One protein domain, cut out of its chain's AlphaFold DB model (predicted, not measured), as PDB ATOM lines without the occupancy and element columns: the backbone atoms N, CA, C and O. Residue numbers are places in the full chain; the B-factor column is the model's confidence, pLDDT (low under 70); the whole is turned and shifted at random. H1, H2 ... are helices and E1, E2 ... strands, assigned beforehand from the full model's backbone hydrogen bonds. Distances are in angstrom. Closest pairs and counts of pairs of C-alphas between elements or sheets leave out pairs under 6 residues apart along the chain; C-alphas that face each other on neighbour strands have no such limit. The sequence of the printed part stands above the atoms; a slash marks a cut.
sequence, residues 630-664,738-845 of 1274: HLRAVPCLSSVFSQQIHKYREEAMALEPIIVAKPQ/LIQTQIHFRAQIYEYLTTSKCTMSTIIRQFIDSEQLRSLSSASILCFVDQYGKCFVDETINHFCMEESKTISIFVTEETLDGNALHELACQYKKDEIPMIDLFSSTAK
ATOM      1  N   HIS A 630      -4.932  31.545  41.225       88.69
ATOM      2  CA  HIS A 630      -5.141  31.013  42.560       88.69
ATOM      3  C   HIS A 630      -5.418  29.520  42.438       88.69
ATOM      4  O   HIS A 630      -6.437  29.119  41.880       88.69
ATOM      5  N   LEU A 631      -4.503  28.705  42.940       88.88
ATOM      6  CA  LEU A 631      -4.653  27.258  42.982       88.88
ATOM      7  C   LEU A 631      -5.072  26.845  44.390       88.88
ATOM      8  O   LEU A 631      -4.481  27.320  45.355       88.88
ATOM      9  N   ARG A 632      -6.059  25.961  44.532       88.25
ATOM     10  CA  ARG A 632      -6.517  25.460  45.832       88.25
ATOM     11  C   ARG A 632      -6.910  23.991  45.756       88.25
ATOM     12  O   ARG A 632      -7.744  23.616  44.943       88.25
ATOM     13  N   ALA A 633      -6.385  23.173  46.662       86.62
ATOM     14  CA  ALA A 633      -6.879  21.811  46.853       86.62
ATOM     15  C   ALA A 633      -8.326  21.804  47.398       86.62
ATOM     16  O   ALA A 633      -8.626  22.453  48.406       86.62
ATOM     17  N   VAL A 634      -9.226  21.058  46.753       86.94
ATOM     18  CA  VAL A 634     -10.633  20.884  47.148       86.94
ATOM     19  C   VAL A 634     -11.037  19.403  47.133       86.94
ATOM     20  O   VAL A 634     -10.562  18.645  46.285       86.94
ATOM     21  N   PRO A 635     -11.935  18.952  48.032       83.75
ATOM     22  CA  PRO A 635     -12.389  17.561  48.042       83.75
ATOM     23  C   PRO A 635     -13.007  17.157  46.698       83.75
ATOM     24  O   PRO A 635     -13.754  17.933  46.104       83.75
ATOM     25  N   CYS A 636     -12.771  15.924  46.239       79.75
ATOM     26  CA  CYS A 636     -13.320  15.430  44.964       79.75
ATOM     27  C   CYS A 636     -14.856  15.494  44.910       79.75
ATOM     28  O   CYS A 636     -15.447  15.827  43.883       79.75
ATOM     29  N   LEU A 637     -15.512  15.249  46.047       78.12
ATOM     30  CA  LEU A 637     -16.961  15.365  46.189       78.12
ATOM     31  C   LEU A 637     -17.451  16.821  46.235       78.12
ATOM     32  O   LEU A 637     -18.627  17.033  46.475       78.12
ATOM     33  N   SER A 638     -16.614  17.841  46.032       80.44
ATOM     34  CA  SER A 638     -17.088  19.232  45.936       80.44
ATOM     35  C   SER A 638     -17.801  19.518  44.606       80.44
ATOM     36  O   SER A 638     -18.708  20.348  44.558       80.44
ATOM     37  N   SER A 639     -17.455  18.788  43.540       82.81
ATOM     38  CA  SER A 639     -18.120  18.894  42.240       82.81
ATOM     39  C   SER A 639     -19.504  18.241  42.279       82.81
ATOM     40  O   SER A 639     -19.627  17.038  42.518       82.81
ATOM     41  N   VAL A 640     -20.547  19.021  41.969       84.06
ATOM     42  CA  VAL A 640     -21.938  18.537  41.854       84.06
ATOM     43  C   VAL A 640     -22.029  17.350  40.893       84.06
ATOM     44  O   VAL A 640     -22.727  16.377  41.167       84.06
ATOM     45  N   PHE A 641     -21.286  17.403  39.790       84.38
ATOM     46  CA  PHE A 641     -21.247  16.323  38.814       84.38
ATOM     47  C   PHE A 641     -20.639  15.045  39.399       84.38
ATOM     48  O   PHE A 641     -21.234  13.973  39.306       84.38
ATOM     49  N   SER A 642     -19.499  15.164  40.084       83.50
ATOM     50  CA  SER A 642     -18.832  14.015  40.710       83.50
ATOM     51  C   SER A 642     -19.705  13.375  41.794       83.50
ATOM     52  O   SER A 642     -19.812  12.151  41.850       83.50
ATOM     53  N   GLN A 643     -20.412  14.184  42.595       83.62
ATOM     54  CA  GLN A 643     -21.393  13.692  43.572       83.62
ATOM     55  C   GLN A 643     -22.525  12.900  42.907       83.62
ATOM     56  O   GLN A 643     -22.903  11.836  43.395       83.62
ATOM     57  N   GLN A 644     -23.075  13.397  41.794       85.00
ATOM     58  CA  GLN A 644     -24.168  12.732  41.078       85.00
ATOM     59  C   GLN A 644     -23.742  11.384  40.492       85.00
ATOM     60  O   GLN A 644     -24.511  10.423  40.558       85.00
ATOM     61  N   ILE A 645     -22.537  11.304  39.924       85.00
ATOM     62  CA  ILE A 645     -22.002  10.060  39.364       85.00
ATOM     63  C   ILE A 645     -21.666   9.057  40.469       85.00
ATOM     64  O   ILE A 645     -22.009   7.881  40.350       85.00
ATOM     65  N   HIS A 646     -21.057   9.513  41.564       85.38
ATOM     66  CA  HIS A 646     -20.751   8.653  42.704       85.38
ATOM     67  C   HIS A 646     -22.026   8.087  43.339       85.38
ATOM     68  O   HIS A 646     -22.153   6.872  43.474       85.38
ATOM     69  N   LYS A 647     -23.026   8.941  43.592       86.06
ATOM     70  CA  LYS A 647     -24.341   8.525  44.096       86.06
ATOM     71  C   LYS A 647     -25.017   7.504  43.176       86.06
ATOM     72  O   LYS A 647     -25.532   6.502  43.654       86.06
ATOM     73  N   TYR A 648     -24.978   7.723  41.860       85.06
ATOM     74  CA  TYR A 648     -25.533   6.774  40.890       85.06
ATOM     75  C   TYR A 648     -24.861   5.394  40.953       85.06
ATOM     76  O   TYR A 648     -25.521   4.376  40.760       85.06
ATOM     77  N   ARG A 649     -23.552   5.354  41.214       85.56
ATOM     78  CA  ARG A 649     -22.794   4.105  41.315       85.56
ATOM     79  C   ARG A 649     -23.102   3.334  42.602       85.56
ATOM     80  O   ARG A 649     -23.151   2.109  42.547       85.56
ATOM     81  N   GLU A 650     -23.301   4.029  43.722       81.94
ATOM     82  CA  GLU A 650     -23.620   3.413  45.022       81.94
ATOM     83  C   GLU A 650     -25.082   2.961  45.146       81.94
ATOM     84  O   GLU A 650     -25.379   2.020  45.883       81.94
ATOM     85  N   GLU A 651     -26.007   3.595  44.425       82.75
ATOM     86  CA  GLU A 651     -27.414   3.196  44.425       82.75
ATOM     87  C   GLU A 651     -27.591   1.802  43.782       82.75
ATOM     88  O   GLU A 651     -27.609   1.628  42.558       82.75
ATOM     89  N   ALA A 652     -27.746   0.779  44.633       55.12
ATOM     90  CA  ALA A 652     -28.064  -0.583  44.225       55.12
ATOM     91  C   ALA A 652     -29.409  -0.608  43.485       55.12
ATOM     92  O   ALA A 652     -30.478  -0.435  44.075       55.12
ATOM     93  N   MET A 653     -29.379  -0.847  42.174       57.00
ATOM     94  CA  MET A 653     -30.607  -1.098  41.431       57.00
ATOM     95  C   MET A 653     -31.110  -2.501  41.763       57.00
ATOM     96  O   MET A 653     -30.643  -3.489  41.201       57.00
ATOM     97  N   ALA A 654     -32.133  -2.573  42.614       48.28
ATOM     98  CA  ALA A 654     -33.087  -3.676  42.620       48.28
ATOM     99  C   ALA A 654     -33.911  -3.626  41.318       48.28
ATOM    100  O   ALA A 654     -35.101  -3.318  41.311       48.28
ATOM    101  N   LEU A 655     -33.261  -3.865  40.180       50.16
ATOM    102  CA  LEU A 655     -33.959  -4.172  38.943       50.16
ATOM    103  C   LEU A 655     -34.317  -5.652  39.010       50.16
ATOM    104  O   LEU A 655     -33.596  -6.506  38.499       50.16
ATOM    105  N   GLU A 656     -35.448  -5.959  39.649       47.19
ATOM    106  CA  GLU A 656     -36.156  -7.180  39.286       47.19
ATOM    107  C   GLU A 656     -36.403  -7.101  37.774       47.19
ATOM    108  O   GLU A 656     -37.013  -6.130  37.308       47.19
ATOM    109  N   PRO A 657     -35.903  -8.059  36.974       51.53
ATOM    110  CA  PRO A 657     -36.163  -8.062  35.552       51.53
ATOM    111  C   PRO A 657     -37.668  -8.221  35.386       51.53
ATOM    112  O   PRO A 657     -38.221  -9.309  35.557       51.53
ATOM    113  N   ILE A 658     -38.357  -7.122  35.079       53.06
ATOM    114  CA  ILE A 658     -39.775  -7.173  34.762       53.06
ATOM    115  C   ILE A 658     -39.875  -7.858  33.396       53.06
ATOM    116  O   ILE A 658     -39.855  -7.216  32.340       53.06
ATOM    117  N   ILE A 659     -39.960  -9.189  33.412       54.16
ATOM    118  CA  ILE A 659     -40.284 -10.011  32.249       54.16
ATOM    119  C   ILE A 659     -41.770  -9.778  31.956       54.16
ATOM    120  O   ILE A 659     -42.655 -10.554  32.317       54.16
ATOM    121  N   VAL A 660     -42.077  -8.647  31.322       55.09
ATOM    122  CA  VAL A 660     -43.412  -8.391  30.785       55.09
ATOM    123  C   VAL A 660     -43.527  -9.154  29.468       55.09
ATOM    124  O   VAL A 660     -43.195  -8.638  28.406       55.09
ATOM    125  N   ALA A 661     -44.063 -10.375  29.509       58.97
ATOM    126  CA  ALA A 661     -44.364 -11.167  28.307       58.97
ATOM    127  C   ALA A 661     -45.468 -10.547  27.405       58.97
ATOM    128  O   ALA A 661     -45.814 -11.092  26.350       58.97
ATOM    129  N   LYS A 662     -46.061  -9.411  27.809       76.38
ATOM    130  CA  LYS A 662     -47.115  -8.704  27.065       76.38
ATOM    131  C   LYS A 662     -46.518  -7.677  26.087       76.38
ATOM    132  O   LYS A 662     -45.575  -6.983  26.457       76.38
ATOM    133  N   PRO A 663     -47.083  -7.534  24.869       79.44
ATOM    134  CA  PRO A 663     -46.721  -6.457  23.953       79.44
ATOM    135  C   PRO A 663     -46.846  -5.087  24.626       79.44
ATOM    136  O   PRO A 663     -47.860  -4.799  25.266       79.44
ATOM    137  N   GLN A 664     -45.830  -4.249  24.460       84.00
ATOM    138  CA  GLN A 664     -45.766  -2.885  24.966       84.00
ATOM    139  C   GLN A 664     -45.902  -1.892  23.807       84.00
ATOM    140  O   GLN A 664     -45.592  -2.206  22.655       84.00
ATOM    141  N   LEU A 738     -24.266  11.465  14.669       87.94
ATOM    142  CA  LEU A 738     -23.623  10.870  15.827       87.94
ATOM    143  C   LEU A 738     -22.236  11.483  16.035       87.94
ATOM    144  O   LEU A 738     -21.484  11.715  15.085       87.94
ATOM    145  N   ILE A 739     -21.918  11.714  17.298       88.12
ATOM    146  CA  ILE A 739     -20.622  12.129  17.809       88.12
ATOM    147  C   ILE A 739     -20.014  10.903  18.474       88.12
ATOM    148  O   ILE A 739     -20.677  10.188  19.232       88.12
ATOM    149  N   GLN A 740     -18.761  10.635  18.139       89.12
ATOM    150  CA  GLN A 740     -18.004   9.554  18.737       89.12
ATOM    151  C   GLN A 740     -17.485  10.029  20.088       89.12
ATOM    152  O   GLN A 740     -16.826  11.055  20.185       89.12
ATOM    153  N   THR A 741     -17.785   9.293  21.147       89.38
ATOM    154  CA  THR A 741     -17.215   9.523  22.471       89.38
ATOM    155  C   THR A 741     -16.346   8.328  22.819       89.38
ATOM    156  O   THR A 741     -16.837   7.205  22.878       89.38
ATOM    157  N   GLN A 742     -15.053   8.558  23.004       92.88
ATOM    158  CA  GLN A 742     -14.081   7.555  23.408       92.88
ATOM    159  C   GLN A 742     -13.820   7.705  24.902       92.88
ATOM    160  O   GLN A 742     -13.362   8.749  25.352       92.88
ATOM    161  N   ILE A 743     -14.120   6.668  25.677       93.31
ATOM    162  CA  ILE A 743     -13.809   6.610  27.101       93.31
ATOM    163  C   ILE A 743     -12.568   5.747  27.278       93.31
ATOM    164  O   ILE A 743     -12.577   4.549  26.996       93.31
ATOM    165  N   HIS A 744     -11.493   6.364  27.740       92.62
ATOM    166  CA  HIS A 744     -10.233   5.721  28.059       92.62
ATOM    167  C   HIS A 744     -10.254   5.320  29.527       92.62
ATOM    168  O   HIS A 744     -10.210   6.172  30.418       92.62
ATOM    169  N   PHE A 745     -10.309   4.019  29.780       92.75
ATOM    170  CA  PHE A 745     -10.282   3.479  31.129       92.75
ATOM    171  C   PHE A 745      -9.330   2.292  31.184       92.75
ATOM    172  O   PHE A 745      -9.479   1.302  30.461       92.75
ATOM    173  N   ARG A 746      -8.320   2.404  32.053       87.06
ATOM    174  CA  ARG A 746      -7.196   1.460  32.122       87.06
ATOM    175  C   ARG A 746      -6.522   1.344  30.744       87.06
ATOM    176  O   ARG A 746      -6.213   2.356  30.126       87.06
ATOM    177  N   ALA A 747      -6.275   0.127  30.261       86.31
ATOM    178  CA  ALA A 747      -5.675  -0.120  28.948       86.31
ATOM    179  C   ALA A 747      -6.709  -0.219  27.805       86.31
ATOM    180  O   ALA A 747      -6.348  -0.621  26.700       86.31
ATOM    181  N   GLN A 748      -7.987   0.085  28.062       90.38
ATOM    182  CA  GLN A 748      -9.084  -0.114  27.111       90.38
ATOM    183  C   GLN A 748      -9.701   1.219  26.672       90.38
ATOM    184  O   GLN A 748      -9.710   2.200  27.417       90.38
ATOM    185  N   ILE A 749     -10.201   1.238  25.435       90.06
ATOM    186  CA  ILE A 749     -10.913   2.372  24.839       90.06
ATOM    187  C   ILE A 749     -12.322   1.900  24.507       90.06
ATOM    188  O   ILE A 749     -12.498   0.954  23.735       90.06
ATOM    189  N   TYR A 750     -13.309   2.571  25.085       89.62
ATOM    190  CA  TYR A 750     -14.722   2.272  24.912       89.62
ATOM    191  C   TYR A 750     -15.364   3.338  24.041       89.62
ATOM    192  O   TYR A 750     -15.300   4.524  24.351       89.62
ATOM    193  N   GLU A 751     -15.970   2.922  22.936       87.69
ATOM    194  CA  GLU A 751     -16.538   3.852  21.966       87.69
ATOM    195  C   GLU A 751     -18.062   3.894  22.066       87.69
ATOM    196  O   GLU A 751     -18.743   2.887  21.855       87.69
ATOM    197  N   TYR A 752     -18.591   5.087  22.314       86.69
ATOM    198  CA  TYR A 752     -20.016   5.388  22.342       86.69
ATOM    199  C   TYR A 752     -20.368   6.310  21.178       86.69
ATOM    200  O   TYR A 752     -19.630   7.237  20.849       86.69
ATOM    201  N   LEU A 753     -21.510   6.058  20.544       86.19
ATOM    202  CA  LEU A 753     -22.056   6.912  19.492       86.19
ATOM    203  C   LEU A 753     -23.339   7.554  20.011       86.19
ATOM    204  O   LEU A 753     -24.339   6.870  20.244       86.19
ATOM    205  N   THR A 754     -23.308   8.870  20.186       87.31
ATOM    206  CA  THR A 754     -24.401   9.642  20.795       87.31
ATOM    207  C   THR A 754     -24.746  10.862  19.954       87.31
ATOM    208  O   THR A 754     -23.972  11.284  19.100       87.31
ATOM    209  N   THR A 755     -25.933  11.438  20.139       89.12
ATOM    210  CA  THR A 755     -26.272  12.708  19.474       89.12
ATOM    211  C   THR A 755     -25.714  13.896  20.257       89.12
ATOM    212  O   THR A 755     -25.504  13.811  21.465       89.12
ATOM    213  N   SER A 756     -25.567  15.053  19.608       86.12
ATOM    214  CA  SER A 756     -25.114  16.301  20.253       86.12
ATOM    215  C   SER A 756     -25.987  16.788  21.416       86.12
ATOM    216  O   SER A 756     -25.555  17.637  22.196       86.12
ATOM    217  N   LYS A 757     -27.206  16.253  21.551       86.56
ATOM    218  CA  LYS A 757     -28.137  16.557  22.647       86.56
ATOM    219  C   LYS A 757     -27.952  15.657  23.869       86.56
ATOM    220  O   LYS A 757     -28.597  15.906  24.885       86.56
ATOM    221  N   CYS A 758     -27.139  14.608  23.774       86.25
ATOM    222  CA  CYS A 758     -26.831  13.758  24.915       86.25
ATOM    223  C   CYS A 758     -25.987  14.543  25.940       86.25
ATOM    224  O   CYS A 758     -25.194  15.412  25.569       86.25
ATOM    225  N   THR A 759     -26.214  14.291  27.230       87.88
ATOM    226  CA  THR A 759     -25.450  14.893  28.332       87.88
ATOM    227  C   THR A 759     -24.280  13.998  28.714       87.88
ATOM    228  O   THR A 759     -24.332  12.779  28.527       87.88
ATOM    229  N   MET A 760     -23.235  14.591  29.294       87.50
ATOM    230  CA  MET A 760     -22.065  13.829  29.731       87.50
ATOM    231  C   MET A 760     -22.417  12.795  30.811       87.50
ATOM    232  O   MET A 760     -21.943  11.657  30.766       87.50
ATOM    233  N   SER A 761     -23.321  13.144  31.734       86.31
ATOM    234  CA  SER A 761     -23.845  12.215  32.744       86.31
ATOM    235  C   SER A 761     -24.467  10.954  32.145       86.31
ATOM    236  O   SER A 761     -24.283   9.869  32.692       86.31
ATOM    237  N   THR A 762     -25.181  11.067  31.024       84.38
ATOM    238  CA  THR A 762     -25.845   9.934  30.366       84.38
ATOM    239  C   THR A 762     -24.822   8.940  29.810       84.38
ATOM    240  O   THR A 762     -24.885   7.759  30.150       84.38
ATOM    241  N   ILE A 763     -23.810   9.420  29.074       86.44
ATOM    242  CA  ILE A 763     -22.720   8.574  28.553       86.44
ATOM    243  C   ILE A 763     -21.973   7.866  29.687       86.44
ATOM    244  O   ILE A 763     -21.700   6.669  29.617       86.44
ATOM    245  N   ILE A 764     -21.647   8.597  30.752       89.44
ATOM    246  CA  ILE A 764     -20.885   8.047  31.875       89.44
ATOM    247  C   ILE A 764     -21.683   6.981  32.627       89.44
ATOM    248  O   ILE A 764     -21.128   5.947  32.993       89.44
ATOM    249  N   ARG A 765     -22.986   7.193  32.841       86.25
ATOM    250  CA  ARG A 765     -23.860   6.177  33.448       86.25
ATOM    251  C   ARG A 765     -23.904   4.909  32.604       86.25
ATOM    252  O   ARG A 765     -23.764   3.819  33.148       86.25
ATOM    253  N   GLN A 766     -24.022   5.059  31.286       82.31
ATOM    254  CA  GLN A 766     -23.980   3.933  30.361       82.31
ATOM    255  C   GLN A 766     -22.654   3.174  30.464       82.31
ATOM    256  O   GLN A 766     -22.658   1.949  30.544       82.31
ATOM    257  N   PHE A 767     -21.533   3.890  30.512       87.56
ATOM    258  CA  PHE A 767     -20.214   3.299  30.705       87.56
ATOM    259  C   PHE A 767     -20.117   2.502  32.008       87.56
ATOM    260  O   PHE A 767     -19.758   1.323  31.976       87.56
ATOM    261  N   ILE A 768     -20.544   3.100  33.124       86.00
ATOM    262  CA  ILE A 768     -20.580   2.454  34.444       86.00
ATOM    263  C   ILE A 768     -21.411   1.164  34.418       86.00
ATOM    264  O   ILE A 768     -20.996   0.157  34.999       86.00
ATOM    265  N   ASP A 769     -22.551   1.177  33.730       82.12
ATOM    266  CA  ASP A 769     -23.450   0.027  33.617       82.12
ATOM    267  C   ASP A 769     -22.888  -1.069  32.708       82.12
ATOM    268  O   ASP A 769     -22.905  -2.248  33.069       82.12
ATOM    269  N   SER A 770     -22.376  -0.687  31.535       77.75
ATOM    270  CA  SER A 770     -21.879  -1.623  30.520       77.75
ATOM    271  C   SER A 770     -20.634  -2.384  30.970       77.75
ATOM    272  O   SER A 770     -20.535  -3.587  30.731       77.75
ATOM    273  N   GLU A 771     -19.744  -1.709  31.699       80.88
ATOM    274  CA  GLU A 771     -18.469  -2.260  32.162       80.88
ATOM    275  C   GLU A 771     -18.535  -2.790  33.599       80.88
ATOM    276  O   GLU A 771     -17.510  -3.089  34.210       80.88
ATOM    277  N   GLN A 772     -19.747  -2.920  34.154       72.69
ATOM    278  CA  GLN A 772     -20.000  -3.432  35.506       72.69
ATOM    279  C   GLN A 772     -19.219  -2.682  36.600       72.69
ATOM    280  O   GLN A 772     -18.955  -3.222  37.671       72.69
ATOM    281  N   LEU A 773     -18.899  -1.401  36.388       80.00
ATOM    282  CA  LEU A 773     -18.088  -0.603  37.318       80.00
ATOM    283  C   LEU A 773     -18.807  -0.315  38.642       80.00
ATOM    284  O   LEU A 773     -18.188   0.129  39.608       80.00
ATOM    285  N   ARG A 774     -20.104  -0.623  38.722       73.81
ATOM    286  CA  ARG A 774     -20.861  -0.659  39.979       73.81
ATOM    287  C   ARG A 774     -20.291  -1.658  40.994       73.81
ATOM    288  O   ARG A 774     -20.456  -1.434  42.185       73.81
ATOM    289  N   SER A 775     -19.599  -2.716  40.555       65.44
ATOM    290  CA  SER A 775     -18.968  -3.694  41.454       65.44
ATOM    291  C   SER A 775     -17.586  -3.273  41.960       65.44
ATOM    292  O   SER A 775     -16.991  -3.988  42.764       65.44
ATOM    293  N   LEU A 776     -17.030  -2.158  41.470       74.00
ATOM    294  CA  LEU A 776     -15.791  -1.611  42.022       74.00
ATOM    295  C   LEU A 776     -16.044  -1.130  43.459       74.00
ATOM    296  O   LEU A 776     -17.128  -0.629  43.759       74.00
ATOM    297  N   SER A 777     -15.030  -1.224  44.322       75.25
ATOM    298  CA  SER A 777     -15.104  -0.808  45.732       75.25
ATOM    299  C   SER A 777     -15.683   0.603  45.893       75.25
ATOM    300  O   SER A 777     -15.241   1.529  45.205       75.25
ATOM    301  N   SER A 778     -16.624   0.788  46.828       71.50
ATOM    302  CA  SER A 778     -17.151   2.111  47.213       71.50
ATOM    303  C   SER A 778     -16.043   3.072  47.655       71.50
ATOM    304  O   SER A 778     -16.203   4.285  47.572       71.50
ATOM    305  N   ALA A 779     -14.874   2.537  48.027       72.38
ATOM    306  CA  ALA A 779     -13.715   3.331  48.398       72.38
ATOM    307  C   ALA A 779     -13.031   4.071  47.226       72.38
ATOM    308  O   ALA A 779     -12.193   4.950  47.453       72.38
ATOM    309  N   SER A 780     -13.351   3.709  45.979       76.75
ATOM    310  CA  SER A 780     -12.781   4.313  44.769       76.75
ATOM    311  C   SER A 780     -13.758   5.304  44.144       76.75
ATOM    312  O   SER A 780     -14.891   4.938  43.832       76.75
ATOM    313  N   ILE A 781     -13.322   6.533  43.882       82.44
ATOM    314  CA  ILE A 781     -14.076   7.551  43.140       82.44
ATOM    315  C   ILE A 781     -13.593   7.549  41.687       82.44
ATOM    316  O   ILE A 781     -12.393   7.502  41.424       82.44
ATOM    317  N   LEU A 782     -14.528   7.578  40.734       86.69
ATOM    318  CA  LEU A 782     -14.205   7.704  39.311       86.69
ATOM    319  C   LEU A 782     -14.215   9.184  38.936       86.69
ATOM    320  O   LEU A 782     -15.263   9.829  39.014       86.69
ATOM    321  N   CYS A 783     -13.064   9.709  38.526       87.44
ATOM    322  CA  CYS A 783     -12.955  11.058  37.987       87.44
ATOM    323  C   CYS A 783     -12.966  10.998  36.462       87.44
ATOM    324  O   CYS A 783     -12.204  10.248  35.858       87.44
ATOM    325  N   PHE A 784     -13.825  11.807  35.847       90.94
ATOM    326  CA  PHE A 784     -13.958  11.909  34.398       90.94
ATOM    327  C   PHE A 784     -13.344  13.232  33.959       90.94
ATOM    328  O   PHE A 784     -13.837  14.302  34.337       90.94
ATOM    329  N   VAL A 785     -12.263  13.153  33.191       91.00
ATOM    330  CA  VAL A 785     -11.477  14.312  32.764       91.00
ATOM    331  C   VAL A 785     -11.275  14.328  31.256       91.00
ATOM    332  O   VAL A 785     -11.317  13.286  30.602       91.00
ATOM    333  N   ASP A 786     -11.076  15.510  30.693       89.75
ATOM    334  CA  ASP A 786     -10.729  15.668  29.283       89.75
ATOM    335  C   ASP A 786      -9.243  15.347  29.015       89.75
ATOM    336  O   ASP A 786      -8.482  14.943  29.897       89.75
ATOM    337  N   GLN A 787      -8.805  15.550  27.773       86.19
ATOM    338  CA  GLN A 787      -7.415  15.350  27.341       86.19
ATOM    339  C   GLN A 787      -6.379  16.269  28.020       86.19
ATOM    340  O   GLN A 787      -5.175  16.006  27.947       86.19
ATOM    341  N   TYR A 788      -6.822  17.330  28.696       88.25
ATOM    342  CA  TYR A 788      -5.978  18.254  29.453       88.25
ATOM    343  C   TYR A 788      -6.030  17.983  30.967       88.25
ATOM    344  O   TYR A 788      -5.347  18.661  31.735       88.25
ATOM    345  N   GLY A 789      -6.803  16.987  31.414       86.94
ATOM    346  CA  GLY A 789      -6.983  16.665  32.830       86.94
ATOM    347  C   GLY A 789      -7.991  17.564  33.552       86.94
ATOM    348  O   GLY A 789      -8.068  17.510  34.785       86.94
ATOM    349  N   LYS A 790      -8.761  18.379  32.816       89.56
ATOM    350  CA  LYS A 790      -9.855  19.193  33.356       89.56
ATOM    351  C   LYS A 790     -11.068  18.304  33.621       89.56
ATOM    352  O   LYS A 790     -11.456  17.503  32.772       89.56
ATOM    353  N   CYS A 791     -11.673  18.435  34.797       88.31
ATOM    354  CA  CYS A 791     -12.865  17.673  35.161       88.31
ATOM    355  C   CYS A 791     -14.094  18.150  34.382       88.31
ATOM    356  O   CYS A 791     -14.332  19.352  34.251       88.31
ATOM    357  N   PHE A 792     -14.910  17.205  33.917       85.19
ATOM    358  CA  PHE A 792     -16.168  17.537  33.252       85.19
ATOM    359  C   PHE A 792     -17.209  18.107  34.229       85.19
ATOM    360  O   PHE A 792     -17.302  17.704  35.392       85.19
ATOM    361  N   VAL A 793     -18.028  19.022  33.712       82.38
ATOM    362  CA  VAL A 793     -19.289  19.485  34.310       82.38
ATOM    363  C   VAL A 793     -20.435  18.879  33.488       82.38
ATOM    364  O   VAL A 793     -20.236  18.557  32.314       82.38
ATOM    365  N   ASP A 794     -21.618  18.664  34.083       82.44
ATOM    366  CA  ASP A 794     -22.754  18.064  33.364       82.44
ATOM    367  C   ASP A 794     -23.331  19.017  32.311       82.44
ATOM    368  O   ASP A 794     -24.286  19.755  32.553       82.44
ATOM    369  N   GLU A 795     -22.736  18.997  31.125       84.31
ATOM    370  CA  GLU A 795     -23.154  19.791  29.978       84.31
ATOM    371  C   GLU A 795     -23.543  18.888  28.800       84.31
ATOM    372  O   GLU A 795     -23.229  17.693  28.740       84.31
ATOM    373  N   THR A 796     -24.270  19.461  27.839       84.81
ATOM    374  CA  THR A 796     -24.559  18.774  26.575       84.81
ATOM    375  C   THR A 796     -23.279  18.599  25.769       84.81
ATOM    376  O   THR A 796     -22.498  19.541  25.661       84.81
ATOM    377  N   ILE A 797     -23.124  17.451  25.109       83.62
ATOM    378  CA  ILE A 797     -21.992  17.118  24.225       83.62
ATOM    379  C   ILE A 797     -21.637  18.245  23.246       83.62
ATOM    380  O   ILE A 797     -20.467  18.466  22.942       83.62
ATOM    381  N   ASN A 798     -22.639  18.990  22.776       81.00
ATOM    382  CA  ASN A 798     -22.446  20.110  21.860       81.00
ATOM    383  C   ASN A 798     -21.514  21.217  22.397       81.00
ATOM    384  O   ASN A 798     -20.939  21.939  21.594       81.00
ATOM    385  N   HIS A 799     -21.366  21.367  23.719       78.81
ATOM    386  CA  HIS A 799     -20.447  22.347  24.323       78.81
ATOM    387  C   HIS A 799     -18.973  21.937  24.191       78.81
ATOM    388  O   HIS A 799     -18.099  22.797  24.174       78.81
ATOM    389  N   PHE A 800     -18.699  20.640  24.031       75.25
ATOM    390  CA  PHE A 800     -17.343  20.092  23.937       75.25
ATOM    391  C   PHE A 800     -16.860  19.910  22.493       75.25
ATOM    392  O   PHE A 800     -15.672  19.713  22.259       75.25
ATOM    393  N   CYS A 801     -17.760  20.003  21.509       72.69
ATOM    394  CA  CYS A 801     -17.424  19.951  20.085       72.69
ATOM    395  C   CYS A 801     -17.030  21.341  19.564       72.69
ATOM    396  O   CYS A 801     -17.710  21.914  18.710       72.69
ATOM    397  N   MET A 802     -15.946  21.897  20.101       59.44
ATOM    398  CA  MET A 802     -15.293  23.077  19.535       59.44
ATOM    399  C   MET A 802     -14.292  22.576  18.481       59.44
ATOM    400  O   MET A 802     -13.295  21.959  18.828       59.44
ATOM    401  N   GLU A 803     -14.588  22.823  17.202       57.06
ATOM    402  CA  GLU A 803     -13.690  22.647  16.042       57.06
ATOM    403  C   GLU A 803     -13.421  21.205  15.545       57.06
ATOM    404  O   GLU A 803     -12.781  20.393  16.204       57.06
ATOM    405  N   GLU A 804     -13.912  20.935  14.320       57.41
ATOM    406  CA  GLU A 804     -13.603  19.873  13.325       57.41
ATOM    407  C   GLU A 804     -13.537  18.386  13.739       57.41
ATOM    408  O   GLU A 804     -13.740  17.507  12.896       57.41
ATOM    409  N   SER A 805     -13.340  18.066  15.011       61.44
ATOM    410  CA  SER A 805     -13.273  16.707  15.527       61.44
ATOM    411  C   SER A 805     -14.657  16.253  15.996       61.44
ATOM    412  O   SER A 805     -15.239  16.770  16.945       61.44
ATOM    413  N   LYS A 806     -15.220  15.242  15.322       79.56
ATOM    414  CA  LYS A 806     -16.455  14.559  15.760       79.56
ATOM    415  C   LYS A 806     -16.208  13.582  16.920       79.56
ATOM    416  O   LYS A 806     -17.049  12.715  17.160       79.56
ATOM    417  N   THR A 807     -15.062  13.687  17.593       84.88
ATOM    418  CA  THR A 807     -14.597  12.715  18.581       84.88
ATOM    419  C   THR A 807     -14.262  13.411  19.893       84.88
ATOM    420  O   THR A 807     -13.367  14.247  19.939       84.88
ATOM    421  N   ILE A 808     -14.959  13.039  20.964       88.44
ATOM    422  CA  ILE A 808     -14.687  13.489  22.332       88.44
ATOM    423  C   ILE A 808     -13.931  12.380  23.048       88.44
ATOM    424  O   ILE A 808     -14.404  11.248  23.078       88.44
ATOM    425  N   SER A 809     -12.789  12.705  23.649       90.06
ATOM    426  CA  SER A 809     -12.020  11.761  24.465       90.06
ATOM    427  C   SER A 809     -12.215  12.068  25.948       90.06
ATOM    428  O   SER A 809     -11.947  13.181  26.398       90.06
ATOM    429  N   ILE A 810     -12.688  11.080  26.703       91.81
ATOM    430  CA  ILE A 810     -12.912  11.131  28.148       91.81
ATOM    431  C   ILE A 810     -11.925  10.170  28.791       91.81
ATOM    432  O   ILE A 810     -11.936   8.978  28.497       91.81
ATOM    433  N   PHE A 811     -11.094  10.660  29.693       90.94
ATOM    434  CA  PHE A 811     -10.177   9.844  30.470       90.94
ATOM    435  C   PHE A 811     -10.772   9.606  31.851       90.94
ATOM    436  O   PHE A 811     -11.262  10.530  32.500       90.94
ATOM    437  N   VAL A 812     -10.750   8.350  32.288       90.88
ATOM    438  CA  VAL A 812     -11.302   7.943  33.579       90.88
ATOM    439  C   VAL A 812     -10.161   7.543  34.497       90.88
ATOM    440  O   VAL A 812      -9.440   6.584  34.211       90.88
ATOM    441  N   THR A 813     -10.009   8.265  35.605       85.50
ATOM    442  CA  THR A 813      -9.037   7.935  36.652       85.50
ATOM    443  C   THR A 813      -9.742   7.362  37.881       85.50
ATOM    444  O   THR A 813     -10.815   7.821  38.277       85.50
ATOM    445  N   GLU A 814      -9.154   6.308  38.458       83.62
ATOM    446  CA  GLU A 814      -9.601   5.699  39.715       83.62
ATOM    447  C   GLU A 814      -8.823   6.350  40.866       83.62
ATOM    448  O   GLU A 814      -7.615   6.150  40.981       83.62
ATOM    449  N   GLU A 815      -9.506   7.122  41.710       76.12
ATOM    450  CA  GLU A 815      -8.913   7.799  42.872       76.12
ATOM    451  C   GLU A 815      -9.398   7.142  44.176       76.12
ATOM    452  O   GLU A 815     -10.566   6.771  44.301       76.12
ATOM    453  N   THR A 816      -8.517   6.981  45.165       71.06
ATOM    454  CA  THR A 816      -8.865   6.440  46.497       71.06
ATOM    455  C   THR A 816      -9.235   7.558  47.471       71.06
ATOM    456  O   THR A 816      -8.541   8.574  47.496       71.06
ATOM    457  N   LEU A 817     -10.230   7.334  48.344       61.94
ATOM    458  CA  LEU A 817     -10.756   8.341  49.290       61.94
ATOM    459  C   LEU A 817      -9.706   9.113  50.115       61.94
ATOM    460  O   LEU A 817      -9.913  10.283  50.435       61.94
ATOM    461  N   ASP A 818      -8.571   8.485  50.413       58.09
ATOM    462  CA  ASP A 818      -7.515   9.025  51.273       58.09
ATOM    463  C   ASP A 818      -6.575  10.052  50.616       58.09
ATOM    464  O   ASP A 818      -5.796  10.688  51.328       58.09
ATOM    465  N   GLY A 819      -6.627  10.213  49.288       55.44
ATOM    466  CA  GLY A 819      -5.795  11.147  48.506       55.44
ATOM    467  C   GLY A 819      -6.586  12.268  47.817       55.44
ATOM    468  O   GLY A 819      -6.074  12.929  46.915       55.44
ATOM    469  N   ASN A 820      -7.847  12.456  48.212       62.00
ATOM    470  CA  ASN A 820      -8.859  13.222  47.485       62.00
ATOM    471  C   ASN A 820      -8.641  14.744  47.482       62.00
ATOM    472  O   ASN A 820      -9.292  15.473  48.234       62.00
ATOM    473  N   ALA A 821      -7.828  15.239  46.555       70.62
ATOM    474  CA  ALA A 821      -7.805  16.658  46.219       70.62
ATOM    475  C   ALA A 821      -7.911  16.866  44.705       70.62
ATOM    476  O   ALA A 821      -6.966  16.616  43.963       70.62
ATOM    477  N   LEU A 822      -9.051  17.376  44.238       84.31
ATOM    478  CA  LEU A 822      -9.062  18.136  42.989       84.31
ATOM    479  C   LEU A 822      -8.362  19.469  43.248       84.31
ATOM    480  O   LEU A 822      -8.319  19.939  44.383       84.31
ATOM    481  N   HIS A 823      -7.810  20.081  42.212       86.69
ATOM    482  CA  HIS A 823      -7.255  21.423  42.325       86.69
ATOM    483  C   HIS A 823      -8.192  22.398  41.622       86.69
ATOM    484  O   HIS A 823      -8.397  22.322  40.412       86.69
ATOM    485  N   GLU A 824      -8.783  23.290  42.404       89.25
ATOM    486  CA  GLU A 824      -9.521  24.448  41.927       89.25
ATOM    487  C   GLU A 824      -8.522  25.502  41.461       89.25
ATOM    488  O   GLU A 824      -7.651  25.933  42.217       89.25
ATOM    489  N   LEU A 825      -8.638  25.888  40.198       89.12
ATOM    490  CA  LEU A 825      -7.832  26.906  39.558       89.12
ATOM    491  C   LEU A 825      -8.737  28.101  39.268       89.12
ATOM    492  O   LEU A 825      -9.603  28.031  38.399       89.12
ATOM    493  N   ALA A 826      -8.528  29.196  39.995       87.44
ATOM    494  CA  ALA A 826      -9.195  30.469  39.767       87.44
ATOM    495  C   ALA A 826      -8.232  31.442  39.076       87.44
ATOM    496  O   ALA A 826      -7.250  31.900  39.664       87.44
ATOM    497  N   CYS A 827      -8.503  31.748  37.811       84.81
ATOM    498  CA  CYS A 827      -7.696  32.664  37.013       84.81
ATOM    499  C   CYS A 827      -8.255  34.087  37.112       84.81
ATOM    500  O   CYS A 827      -9.412  34.328  36.764       84.81
ATOM    501  N   GLN A 828      -7.428  35.034  37.551       81.62
ATOM    502  CA  GLN A 828      -7.757  36.453  37.577       81.62
ATOM    503  C   GLN A 828      -6.986  37.188  36.476       81.62
ATOM    504  O   GLN A 828      -5.763  37.351  36.539       81.62
ATOM    505  N   TYR A 829      -7.724  37.660  35.472       76.50
ATOM    506  CA  TYR A 829      -7.218  38.586  34.464       76.50
ATOM    507  C   TYR A 829      -7.403  40.026  34.963       76.50
ATOM    508  O   TYR A 829      -8.351  40.305  35.695       76.50
ATOM    509  N   LYS A 830      -6.459  40.919  34.634       64.62
ATOM    510  CA  LYS A 830      -6.408  42.352  35.013       64.62
ATOM    511  C   LYS A 830      -7.681  42.911  35.686       64.62
ATOM    512  O   LYS A 830      -8.643  43.209  34.998       64.62
ATOM    513  N   LYS A 831      -7.607  43.116  37.009       57.03
ATOM    514  CA  LYS A 831      -8.468  43.863  37.965       57.03
ATOM    515  C   LYS A 831     -10.012  43.869  37.868       57.03
ATOM    516  O   LYS A 831     -10.601  44.042  38.929       57.03
ATOM    517  N   ASP A 832     -10.661  43.637  36.731       54.91
ATOM    518  CA  ASP A 832     -12.092  43.928  36.540       54.91
ATOM    519  C   ASP A 832     -12.923  42.773  35.934       54.91
ATOM    520  O   ASP A 832     -14.108  42.959  35.656       54.91
ATOM    521  N   GLU A 833     -12.363  41.571  35.756       58.78
ATOM    522  CA  GLU A 833     -13.091  40.421  35.191       58.78
ATOM    523  C   GLU A 833     -13.463  39.358  36.238       58.78
ATOM    524  O   GLU A 833     -12.782  39.162  37.247       58.78
ATOM    525  N   ILE A 834     -14.591  38.680  35.991       61.88
ATOM    526  CA  ILE A 834     -15.085  37.563  36.807       61.88
ATOM    527  C   ILE A 834     -14.052  36.427  36.715       61.88
ATOM    528  O   ILE A 834     -13.726  36.023  35.598       61.88
ATOM    529  N   PRO A 835     -13.539  35.899  37.843       72.44
ATOM    530  CA  PRO A 835     -12.538  34.844  37.802       72.44
ATOM    531  C   PRO A 835     -13.121  33.596  37.140       72.44
ATOM    532  O   PRO A 835     -14.201  33.129  37.511       72.44
ATOM    533  N   MET A 836     -12.395  33.052  36.167       77.94
ATOM    534  CA  MET A 836     -12.704  31.736  35.620       77.94
ATOM    535  C   MET A 836     -12.257  30.696  36.641       77.94
ATOM    536  O   MET A 836     -11.084  30.683  37.013       77.94
ATOM    537  N   ILE A 837     -13.192  29.875  37.122       84.19
ATOM    538  CA  ILE A 837     -12.937  28.839  38.125       84.19
ATOM    539  C   ILE A 837     -13.147  27.484  37.465       84.19
ATOM    540  O   ILE A 837     -14.256  27.182  37.029       84.19
ATOM    541  N   ASP A 838     -12.095  26.674  37.424       87.38
ATOM    542  CA  ASP A 838     -12.136  25.321  36.878       87.38
ATOM    543  C   ASP A 838     -11.462  24.307  37.801       87.38
ATOM    544  O   ASP A 838     -10.557  24.635  38.566       87.38
ATOM    545  N   LEU A 839     -11.912  23.054  37.721       89.06
ATOM    546  CA  LEU A 839     -11.385  21.942  38.511       89.06
ATOM    547  C   LEU A 839     -10.480  21.054  37.654       89.06
ATOM    548  O   LEU A 839     -10.889  20.573  36.595       89.06
ATOM    549  N   PHE A 840      -9.276  20.791  38.154       90.12
ATOM    550  CA  PHE A 840      -8.291  19.905  37.539       90.12
ATOM    551  C   PHE A 840      -8.016  18.681  38.408       90.12
ATOM    552  O   PHE A 840      -8.040  18.746  39.643       90.12
ATOM    553  N   SER A 841      -7.691  17.565  37.754       86.88
ATOM    554  CA  SER A 841      -7.154  16.390  38.439       86.88
ATOM    555  C   SER A 841      -5.845  16.733  39.159       86.88
ATOM    556  O   SER A 841      -4.991  17.437  38.620       86.88
ATOM    557  N   SER A 842      -5.636  16.155  40.344       84.88
ATOM    558  CA  SER A 842      -4.357  16.181  41.070       84.88
ATOM    559  C   SER A 842      -3.173  15.679  40.248       84.88
ATOM    560  O   SER A 842      -2.034  16.027  40.568       84.88
ATOM    561  N   THR A 843      -3.435  14.857  39.229       85.94
ATOM    562  CA  THR A 843      -2.441  14.258  38.329       85.94
ATOM    563  C   THR A 843      -2.143  15.107  37.093       85.94
ATOM    564  O   THR A 843      -1.207  14.793  36.354       85.94
ATOM    565  N   ALA A 844      -2.885  16.201  36.881       89.12
ATOM    566  CA  ALA A 844      -2.647  17.105  35.767       89.12
ATOM    567  C   ALA A 844      -1.261  17.754  35.880       89.12
ATOM    568  O   ALA A 844      -0.814  18.144  36.964       89.12
ATOM    569  N   LYS A 845      -0.571  17.869  34.746       91.12
ATOM    570  CA  LYS A 845       0.711  18.568  34.634       91.12
ATOM    571  C   LYS A 845       0.501  20.051  34.367       91.12
ATOM    572  O   LYS A 845      -0.429  20.434  33.654       91.12
TER     573      LYS A 845
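This is residues 630 to 664 and 738 to 845 of the 1274 residues of the protein "Hypothetical protein" of Rotaria magnacalcarata (UniProt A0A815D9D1). A strongly twisted sheet of four strands has helix H2 over one face, and H1 lies side by side with H2 and reaches the sheet only at its edge strand E4. A smaller sheet of three strands, E1, E6 and E7, forms a wing on one side of this body, while residues 654 to 664 stick out as a tail on the other. The printed part has 143 residues with two named helices and seven named strands, in the order E1 H1 E2 E3 H2 E4 E5 E6 E7; 71 residues, under half, are in named elements, and the class is mixed, helices and strands. The larger sheet runs E3 E2 E5 E4 and is mixed; the smaller runs E1 E6 E7, all antiparallel. The whole is only just compact, close to loose, with a radius of gyration of the C-alphas of 17.3 A, and elongated, spanning 66 by 40 by 30 A.

E1, residues 630 to 634, is the antiparallel neighbour of E6, residues 822 to 828, with N 632 and O 824 at 2.8 A. H1, residues 640 to 650, touches H2, residues 760 to 770, at a shallow tilt of 19 degrees, the same way; their closest C-alphas are those of Ile 645 and Ser 761, 7.2 A apart. In both helices every O i to N i+4 pair is within hydrogen-bond range. E2, residues 738 to 745, and E3, residues 748 to 755, form a hairpin, with N 743 and O 750 at 2.8 A. H2 is on the larger sheet at a height over the sheet of 7.2 A, making two layers, a helix on one face of a sheet; it is only just over E2 and E5, residues 807 to 816, with 3 C-alphas falling on each. E2 and E5 are parallel, with N 744 and O 810 at 2.8 A. E4, residues 780 to 785, and E5 form a hairpin, with N 783 and O 813 at 2.9 A. E3, H2 and E4 form a split strand-helix-strand unit, two strands running the same way with E2 and E5 between them, and its crossover is right-handed. H1 only grazes this sheet; the closest C-alphas of H1 and E4 are those of His 646 and Ile 781, 6.8 A apart. E6 and E7, residues 836 to 840, form a hairpin, with N 825 and O 838 at 2.8 A. E4 and E7 are only just apart, at 8.0 A.

E1 begins at C-alpha 630, (-5.141, 31.013, 42.560). H1 and H2 are each 15.5 A long. E2 measures 21.6 A, E3 22.8 A, E5 29.2 A and E6 19.1 A. E7 ends at C-alpha 840, (-8.291, 19.905, 37.539).

The C-alphas of Ala 661 and Lys 831 are the two farthest apart, at 66.4 A. Residues 665 to 737 are not printed, and C-alphas 664 and 738 are 27.6 A apart across the cut. E4 to E5 is a long link of 21 residues. The mean pLDDT of the printed part is 79.9, and residues under 70 include 652 to 661 and 830 to 834.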